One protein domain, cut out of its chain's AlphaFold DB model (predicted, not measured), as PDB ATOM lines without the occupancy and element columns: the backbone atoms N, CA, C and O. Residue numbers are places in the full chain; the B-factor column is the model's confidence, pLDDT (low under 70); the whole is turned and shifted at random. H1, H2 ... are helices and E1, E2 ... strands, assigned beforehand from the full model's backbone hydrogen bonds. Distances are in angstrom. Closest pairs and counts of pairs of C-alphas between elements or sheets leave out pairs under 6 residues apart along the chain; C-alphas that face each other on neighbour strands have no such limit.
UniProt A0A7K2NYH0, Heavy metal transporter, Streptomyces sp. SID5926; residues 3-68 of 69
ATOM      1  N   ALA A   3     119.836 142.216 180.566       71.62
ATOM      2  CA  ALA A   3     121.049 142.888 181.050       71.62
ATOM      3  C   ALA A   3     122.322 142.018 180.950       71.62
ATOM      4  O   ALA A   3     123.354 142.468 180.457       71.62
ATOM      5  N   LYS A   4     122.252 140.732 181.328       74.69
ATOM      6  CA  LYS A   4     123.410 139.819 181.235       74.69
ATOM      7  C   LYS A   4     123.821 139.543 179.786       74.69
ATOM      8  O   LYS A   4     124.991 139.276 179.527       74.69
ATOM      9  N   GLU A   5     122.877 139.568 178.847       80.19
ATOM     10  CA  GLU A   5     123.173 139.419 177.418       80.19
ATOM     11  C   GLU A   5     123.812 140.674 176.835       80.19
ATOM     12  O   GLU A   5     124.761 140.551 176.068       80.19
ATOM     13  N   HIS A   6     123.351 141.859 177.234       80.69
ATOM     14  CA  HIS A   6     123.935 143.129 176.803       80.69
ATOM     15  C   HIS A   6     125.381 143.257 177.294       80.69
ATOM     16  O   HIS A   6     126.265 143.553 176.497       80.69
ATOM     17  N   VAL A   7     125.651 142.887 178.551       81.06
ATOM     18  CA  VAL A   7     127.019 142.815 179.094       81.06
ATOM     19  C   VAL A   7     127.885 141.817 178.315       81.06
ATOM     20  O   VAL A   7     129.024 142.117 177.966       81.06
ATOM     21  N   ARG A   8     127.365 140.627 177.983       83.75
ATOM     22  CA  ARG A   8     128.123 139.653 177.174       83.75
ATOM     23  C   ARG A   8     128.414 140.162 175.763       83.75
ATOM     24  O   ARG A   8     129.529 139.975 175.287       83.75
ATOM     25  N   ARG A   9     127.439 140.797 175.106       85.56
ATOM     26  CA  ARG A   9     127.594 141.354 173.752       85.56
ATOM     27  C   ARG A   9     128.562 142.533 173.738       85.56
ATOM     28  O   ARG A   9     129.423 142.584 172.868       85.56
ATOM     29  N   GLY A  10     128.474 143.429 174.719       86.38
ATOM     30  CA  GLY A  10     129.422 144.527 174.883       86.38
ATOM     31  C   GLY A  10     130.850 144.017 175.086       86.38
ATOM     32  O   GLY A  10     131.771 144.461 174.405       86.38
ATOM     33  N   TRP A  11     131.029 142.993 175.925       85.62
ATOM     34  CA  TRP A  11     132.338 142.364 176.110       85.62
ATOM     35  C   TRP A  11     132.861 141.665 174.849       85.62
ATOM     36  O   TRP A  11     134.042 141.779 174.522       85.62
ATOM     37  N   GLN A  12     131.992 140.979 174.106       90.38
ATOM     38  CA  GLN A  12     132.361 140.371 172.827       90.38
ATOM     39  C   GLN A  12     132.796 141.417 171.800       90.38
ATOM     40  O   GLN A  12     133.812 141.221 171.140       90.38
ATOM     41  N   LEU A  13     132.072 142.533 171.684       88.75
ATOM     42  CA  LEU A  13     132.416 143.599 170.745       88.75
ATOM     43  C   LEU A  13     133.731 144.286 171.132       88.75
ATOM     44  O   LEU A  13     134.562 144.552 170.267       88.75
ATOM     45  N   ALA A  14     133.954 144.506 172.430       88.81
ATOM     46  CA  ALA A  14     135.214 145.015 172.958       88.81
ATOM     47  C   ALA A  14     136.397 144.100 172.591       88.81
ATOM     48  O   ALA A  14     137.404 144.572 172.067       88.81
ATOM     49  N   HIS A  15     136.264 142.785 172.792       87.50
ATOM     50  CA  HIS A  15     137.293 141.812 172.410       87.50
ATOM     51  C   HIS A  15     137.497 141.710 170.896       87.50
ATOM     52  O   HIS A  15     138.635 141.622 170.435       87.50
ATOM     53  N   TRP A  16     136.413 141.740 170.118       90.81
ATOM     54  CA  TRP A  16     136.482 141.765 168.660       90.81
ATOM     55  C   TRP A  16     137.260 142.989 168.166       90.81
ATOM     56  O   TRP A  16     138.121 142.846 167.299       90.81
ATOM     57  N   ALA A  17     137.012 144.164 168.751       90.06
ATOM     58  CA  ALA A  17     137.693 145.403 168.397       90.06
ATOM     59  C   ALA A  17     139.202 145.320 168.672       90.06
ATOM     60  O   ALA A  17     139.994 145.698 167.819       90.06
ATOM     61  N   VAL A  18     139.604 144.757 169.816       87.31
ATOM     62  CA  VAL A  18     141.020 144.520 170.146       87.31
ATOM     63  C   VAL A  18     141.678 143.561 169.151       87.31
ATOM     64  O   VAL A  18     142.760 143.845 168.645       87.31
ATOM     65  N   ALA A  19     141.015 142.450 168.817       88.12
ATOM     66  CA  ALA A  19     141.546 141.467 167.870       88.12
ATOM     67  C   ALA A  19     141.646 142.012 166.433       88.12
ATOM     68  O   ALA A  19     142.581 141.683 165.708       88.12
ATOM     69  N   ASN A  20     140.703 142.865 166.021       87.88
ATOM     70  CA  ASN A  20     140.685 143.480 164.692       87.88
ATOM     71  C   ASN A  20     141.434 144.817 164.639       87.88
ATOM     72  O   ASN A  20     141.465 145.452 163.584       87.88
ATOM     73  N   ALA A  21     142.052 145.251 165.739       86.38
ATOM     74  CA  ALA A  21     142.632 146.582 165.838       86.38
ATOM     75  C   ALA A  21     143.715 146.848 164.796       86.38
ATOM     76  O   ALA A  21     143.739 147.928 164.210       86.38
ATOM     77  N   SER A  22     144.545 145.848 164.501       82.94
ATOM     78  CA  SER A  22     145.580 145.950 163.470       82.94
ATOM     79  C   SER A  22     145.002 146.109 162.061       82.94
ATOM     80  O   SER A  22     145.596 146.788 161.236       82.94
ATOM     81  N   SER A  23     143.841 145.507 161.776       87.38
ATOM     82  CA  SER A  23     143.191 145.608 160.458       87.38
ATOM     83  C   SER A  23     142.391 146.904 160.311       87.38
ATOM     84  O   SER A  23     142.421 147.551 159.270       87.38
ATOM     85  N   LEU A  24     141.693 147.308 161.373       86.56
ATOM     86  CA  LEU A  24     140.802 148.473 161.393       86.56
ATOM     87  C   LEU A  24     141.490 149.762 161.873       86.56
ATOM     88  O   LEU A  24     140.820 150.776 162.046       86.56
ATOM     89  N   HIS A  25     142.805 149.729 162.117       88.75
ATOM     90  CA  HIS A  25     143.583 150.844 162.674       88.75
ATOM     91  C   HIS A  25     142.953 151.415 163.955       88.75
ATOM     92  O   HIS A  25     142.922 152.628 164.187       88.75
ATOM     93  N   ILE A  26     142.412 150.530 164.797       89.31
ATOM     94  CA  ILE A  26     141.813 150.918 166.073       89.31
ATOM     95  C   ILE A  26     142.941 151.349 166.995       89.31
ATOM     96  O   ILE A  26     143.882 150.602 167.222       89.31
ATOM     97  N   GLN A  27     142.822 152.549 167.547       89.50
ATOM     98  CA  GLN A  27     143.788 153.119 168.475       89.50
ATOM     99  C   GLN A  27     143.368 152.932 169.929       89.50
ATOM    100  O   GLN A  27     144.228 152.826 170.796       89.50
ATOM    101  N   ARG A  28     142.061 152.902 170.210       88.25
ATOM    102  CA  ARG A  28     141.536 152.846 171.579       88.25
ATOM    103  C   ARG A  28     140.180 152.153 171.630       88.25
ATOM    104  O   ARG A  28     139.336 152.397 170.769       88.25
ATOM    105  N   VAL A  29     139.955 151.334 172.651       89.62
ATOM    106  CA  VAL A  29     138.656 150.710 172.935       89.62
ATOM    107  C   VAL A  29     138.329 150.913 174.405       89.62
ATOM    108  O   VAL A  29     139.116 150.531 175.261       89.62
ATOM    109  N   THR A  30     137.161 151.465 174.715       86.12
ATOM    110  CA  THR A  30     136.699 151.668 176.092       86.12
ATOM    111  C   THR A  30     135.447 150.829 176.341       86.12
ATOM    112  O   THR A  30     134.508 150.852 175.543       86.12
ATOM    113  N   TYR A  31     135.426 150.081 177.444       85.19
ATOM    114  CA  TYR A  31     134.318 149.221 177.850       85.19
ATOM    115  C   TYR A  31     134.229 149.117 179.374       85.19
ATOM    116  O   TYR A  31     135.224 148.818 180.027       85.19
ATOM    117  N   ALA A  32     133.036 149.319 179.944       81.12
ATOM    118  CA  ALA A  32     132.766 149.111 181.375       81.12
ATOM    119  C   ALA A  32     133.797 149.759 182.334       81.12
ATOM    120  O   ALA A  32     134.203 149.156 183.327       81.12
ATOM    121  N   GLY A  33     134.261 150.975 182.018       79.94
ATOM    122  CA  GLY A  33     135.279 151.681 182.810       79.94
ATOM    123  C   GLY A  33     136.685 151.086 182.701       79.94
ATOM    124  O   GLY A  33     137.510 151.262 183.595       79.94
ATOM    125  N   ARG A  34     136.954 150.351 181.621       84.44
ATOM    126  CA  ARG A  34     138.266 149.832 181.239       84.44
ATOM    127  C   ARG A  34     138.606 150.317 179.840       84.44
ATOM    128  O   ARG A  34     137.720 150.445 179.000       84.44
ATOM    129  N   GLU A  35     139.879 150.545 179.573       88.19
ATOM    130  CA  GLU A  35     140.367 151.024 178.289       88.19
ATOM    131  C   GLU A  35     141.543 150.199 177.787       88.19
ATOM    132  O   GLU A  35     142.474 149.889 178.523       88.19
ATOM    133  N   TRP A  36     141.501 149.878 176.507       89.75
ATOM    134  CA  TRP A  36     142.568 149.261 175.748       89.75
ATOM    135  C   TRP A  36     143.120 150.271 174.740       89.75
ATOM    136  O   TRP A  36     142.351 151.033 174.153       89.75
ATOM    137  N   THR A  37     144.436 150.272 174.517       88.00
ATOM    138  CA  THR A  37     145.098 151.168 173.552       88.00
ATOM    139  C   THR A  37     146.046 150.371 172.660       88.00
ATOM    140  O   THR A  37     146.807 149.535 173.157       88.00
ATOM    141  N   ALA A  38     146.017 150.632 171.354       80.19
ATOM    142  CA  ALA A  38     146.913 149.991 170.400       80.19
ATOM    143  C   ALA A  38     148.362 150.450 170.604       80.19
ATOM    144  O   ALA A  38     148.620 151.608 170.922       80.19
ATOM    145  N   GLY A  39     149.306 149.526 170.419       73.38
ATOM    146  CA  GLY A  39     150.732 149.750 170.682       73.38
ATOM    147  C   GLY A  39     151.197 149.272 172.058       73.38
ATOM    148  O   GLY A  39     152.398 149.202 172.296       73.38
ATOM    149  N   ASN A  40     150.279 148.868 172.939       64.56
ATOM    150  CA  ASN A  40     150.632 148.201 174.184       64.56
ATOM    151  C   ASN A  40     150.579 146.678 173.961       64.56
ATOM    152  O   ASN A  40     149.501 146.091 173.857       64.56
ATOM    153  N   THR A  41     151.752 146.056 173.823       56.25
ATOM    154  CA  THR A  41     151.976 144.715 173.242       56.25
ATOM    155  C   THR A  41     151.143 143.584 173.860       56.25
ATOM    156  O   THR A  41     150.880 142.580 173.209       56.25
ATOM    157  N   ASP A  42     150.670 143.744 175.094       64.88
ATOM    158  CA  ASP A  42     149.986 142.684 175.843       64.88
ATOM    159  C   ASP A  42     148.453 142.702 175.755       64.88
ATOM    160  O   ASP A  42     147.782 141.986 176.495       64.88
ATOM    161  N   SER A  43     147.856 143.562 174.929       71.75
ATOM    162  CA  SER A  43     146.399 143.761 174.926       71.75
ATOM    163  C   SER A  43     145.793 144.058 176.310       71.75
ATOM    164  O   SER A  43     144.668 143.661 176.628       71.75
ATOM    165  N   LYS A  44     146.553 144.754 177.158       79.81
ATOM    166  CA  LYS A  44     146.157 145.060 178.534       79.81
ATOM    167  C   LYS A  44     145.045 146.105 178.567       79.81
ATOM    168  O   LYS A  44     145.115 147.129 177.890       79.81
ATOM    169  N   TRP A  45     144.044 145.836 179.399       84.94
ATOM    170  CA  TRP A  45     142.971 146.763 179.731       84.94
ATOM    171  C   TRP A  45     143.325 147.528 181.007       84.94
ATOM    172  O   TRP A  45     143.644 146.915 182.026       84.94
ATOM    173  N   TYR A  46     143.224 148.851 180.969       83.25
ATOM    174  CA  TYR A  46     143.487 149.746 182.092       83.25
ATOM    175  C   TYR A  46     142.180 150.256 182.697       83.25
ATOM    176  O   TYR A  46     141.285 150.642 181.949       83.25
ATOM    177  N   PRO A  47     142.033 150.287 184.031       78.31
ATOM    178  CA  PRO A  47     140.864 150.881 184.666       78.31
ATOM    179  C   PRO A  47     140.848 152.399 184.438       78.31
ATOM    180  O   PRO A  47     141.840 153.079 184.680       78.31
ATOM    181  N   THR A  48     139.712 152.947 184.009       74.12
ATOM    182  CA  THR A  48     139.556 154.374 183.668       74.12
ATOM    183  C   THR A  48     138.947 155.195 184.812       74.12
ATOM    184  O   THR A  48     138.386 156.261 184.582       74.12
ATOM    185  N   GLY A  49     138.989 154.696 186.051       64.44
ATOM    186  CA  GLY A  49     138.494 155.399 187.245       64.44
ATOM    187  C   GLY A  49     136.967 155.561 187.368       64.44
ATOM    188  O   GLY A  49     136.505 155.943 188.432       64.44
ATOM    189  N   VAL A  50     136.173 155.225 186.343       59.72
ATOM    190  CA  VAL A  50     134.694 155.375 186.326       59.72
ATOM    191  C   VAL A  50     133.926 154.079 186.639       59.72
ATOM    192  O   VAL A  50     132.765 153.920 186.262       59.72
ATOM    193  N   ALA A  51     134.567 153.106 187.291       56.28
ATOM    194  CA  ALA A  51     133.987 151.784 187.532       56.28
ATOM    195  C   ALA A  51     133.137 151.719 188.818       56.28
ATOM    196  O   ALA A  51     133.372 150.877 189.679       56.28
ATOM    197  N   ASP A  52     132.120 152.569 188.945       57.69
ATOM    198  CA  ASP A  52     131.011 152.302 189.866       57.69
ATOM    199  C   ASP A  52     130.105 151.225 189.252       57.69
ATOM    200  O   ASP A  52     129.885 151.223 188.041       57.69
ATOM    201  N   ALA A  53     129.523 150.324 190.051       56.75
ATOM    202  CA  ALA A  53     128.693 149.220 189.540       56.75
ATOM    203  C   ALA A  53     127.562 149.692 188.592       56.75
ATOM    204  O   ALA A  53     127.356 149.101 187.534       56.75
ATOM    205  N   LYS A  54     126.924 150.834 188.899       59.78
ATOM    206  CA  LYS A  54     125.913 151.485 188.036       59.78
ATOM    207  C   LYS A  54     126.487 152.114 186.760       59.78
ATOM    208  O   LYS A  54     125.768 152.265 185.770       59.78
ATOM    209  N   GLY A  55     127.743 152.553 186.801       59.00
ATOM    210  CA  GLY A  55     128.474 153.083 185.650       59.00
ATOM    211  C   GLY A  55     128.918 151.961 184.719       59.00
ATOM    212  O   GLY A  55     128.781 152.091 183.509       59.00
ATOM    213  N   ALA A  56     129.339 150.825 185.279       59.16
ATOM    214  CA  ALA A  56     129.695 149.623 184.539       59.16
ATOM    215  C   ALA A  56     128.502 149.023 183.780       59.16
ATOM    216  O   ALA A  56     128.689 148.584 182.654       59.16
ATOM    217  N   GLU A  57     127.286 149.056 184.338       61.06
ATOM    218  CA  GLU A  57     126.069 148.619 183.632       61.06
ATOM    219  C   GLU A  57     125.770 149.503 182.408       61.06
ATOM    220  O   GLU A  57     125.677 148.987 181.296       61.06
ATOM    221  N   ARG A  58     125.748 150.836 182.567       62.22
ATOM    222  CA  ARG A  58     125.551 151.770 181.435       62.22
ATOM    223  C   ARG A  58     126.705 151.756 180.432       62.22
ATOM    224  O   ARG A  58     126.492 151.936 179.238       62.22
ATOM    225  N   ALA A  59     127.935 151.561 180.898       59.62
ATOM    226  CA  ALA A  59     129.118 151.483 180.046       59.62
ATOM    227  C   ALA A  59     129.270 150.110 179.375       59.62
ATOM    228  O   ALA A  59     129.939 150.009 178.350       59.62
ATOM    229  N   ALA A  60     128.640 149.059 179.908       61.06
ATOM    230  CA  ALA A  60     128.536 147.775 179.227       61.06
ATOM    231  C   ALA A  60     127.612 147.854 178.001       61.06
ATOM    232  O   ALA A  60     127.789 147.104 177.043       61.06
ATOM    233  N   GLU A  61     126.670 148.798 178.008       64.12
ATOM    234  CA  GLU A  61     125.819 149.113 176.858       64.12
ATOM    235  C   GLU A  61     126.526 149.999 175.814       64.12
ATOM    236  O   GLU A  61     126.085 150.055 174.669       64.12
ATOM    237  N   ALA A  62     127.650 150.642 176.159       69.44
ATOM    238  CA  ALA A  62     128.352 151.592 175.295       69.44
ATOM    239  C   ALA A  62     129.840 151.235 175.127       69.44
ATOM    240  O   ALA A  62     130.721 151.840 175.738       69.44
ATOM    241  N   VAL A  63     130.134 150.267 174.256       83.88
ATOM    242  CA  VAL A  63     131.502 150.042 173.755       83.88
ATOM    243  C   VAL A  63     131.890 151.227 172.871       83.88
ATOM    244  O   VAL A  63     131.213 151.506 171.881       83.88
ATOM    245  N   ARG A  64     132.986 151.919 173.196       84.44
ATOM    246  CA  ARG A  64     133.508 153.028 172.384       84.44
ATOM    247  C   ARG A  64     134.797 152.599 171.699       84.44
ATOM    248  O   ARG A  64     135.768 152.270 172.369       84.44
ATOM    249  N   ILE A  65     134.803 152.623 170.371       88.31
ATOM    250  CA  ILE A  65     135.957 152.273 169.539       88.31
ATOM    251  C   ILE A  65     136.437 153.554 168.861       88.31
ATOM    252  O   ILE A  65     135.642 154.269 168.256       88.31
ATOM    253  N   THR A  66     137.727 153.849 168.980       88.62
ATOM    254  CA  THR A  66     138.379 154.972 168.300       88.62
ATOM    255  C   THR A  66     139.393 154.410 167.319       88.62
ATOM    256  O   THR A  66     140.322 153.718 167.737       88.62
ATOM    257  N   SER A  67     139.222 154.699 166.033       87.25
ATOM    258  CA  SER A  67     140.156 154.340 164.964       87.25
ATOM    259  C   SER A  67     140.872 155.572 164.425       87.25
ATOM    260  O   SER A  67     140.329 156.678 164.456       87.25
ATOM    261  N   ALA A  68     142.094 155.377 163.931       77.31
ATOM    262  CA  ALA A  68     142.754 156.378 163.107       77.31
ATOM    263  C   ALA A  68     141.961 156.552 161.798       77.31
ATOM    264  O   ALA A  68     141.344 155.600 161.317       77.31
TER     265      ALA A  68
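Overview. This is residues 3 to 68 of the 69 residues of the protein "Heavy metal transporter" of Streptomyces sp. SID5926 (UniProt A0A7K2NYH0). A small antiparallel sheet of four strands is covered on one face by one long helix, H1, which runs along the strands, and no named helix covers the other face. Two shorter helices sit at opposite ends of this slab: H2, a short piece between H1 and E1, and H3, beside the end of E1 and the first part of H1. The printed part has 66 residues, with three named helices and four named strands in the order H1 H2 E1 E2 E3 H3 E4; the sheet's order is E3 E2 E1 E4, and the class is mixed, helices and strands. The whole is compact, with a radius of gyration of the C-alphas of 11.4 A and spans of 31 by 23 by 19 A.

Arrangement. The inner strands E1, residues 26 to 31, and E2, residues 34 to 37, form a hairpin at 174 degrees, with N 29 and O 36 2.8 A apart. E2 and edge strand E3, residues 45 to 47, form another hairpin at 135 degrees, with N 46 and O 35 at 2.8 A. E1 E2 E3 are a meander, each strand the antiparallel neighbour of the one before. The other edge strand, E4, residues 64 to 67, is antiparallel to E1 at 175 degrees, with N 30 and O 64 at 2.8 A. H1, residues 3 to 19, is on one face of the sheet, making two layers, a helix over a sheet, at a height over the sheet of 9.2 A. It lies over E1 and runs along the strands, at 19 degrees to E1 on the local plane; 7 of its C-alphas fall on E1 and 2 on E4, only just too few to be over E4. The closest C-alphas of H1 and E1 are those of Ala 14 and Tyr 31, 6.5 A apart. H3, residues 53 to 60, touches H1 residues 6 to 11 alone, at a steep tilt of 56 degrees, the same way; the closest C-alphas are those of Val 7 and Ala 60, 5.2 A apart. H3 only grazes the sheet, with residues 56 to 60. H2, residues 21 to 24, only grazes it too, and meets H1 only through their link. Every O i to N i+4 pair is within hydrogen-bond range in H1, 3 of 4 are in H3, and H2 is too short for one.

Along the chain. H1 is 24.4 A long and begins at C-alpha 3, (121.049, 142.888, 181.050). E1 is 14.1 A long, E2 10.4 A, E3 6.8 A, H2 5.2 A and H3 10.4 A. E4, 10.0 A long, ends at C-alpha 67, (140.156, 154.340, 164.964).

Size, cuts and confidence. The C-alphas farthest apart are those of Ser 23 and Lys 54, 33.1 A. The printed part has no cut and no long link. The mean pLDDT of the printed part is 78.4; residues 40 to 42 and 49 to 62 are under 70.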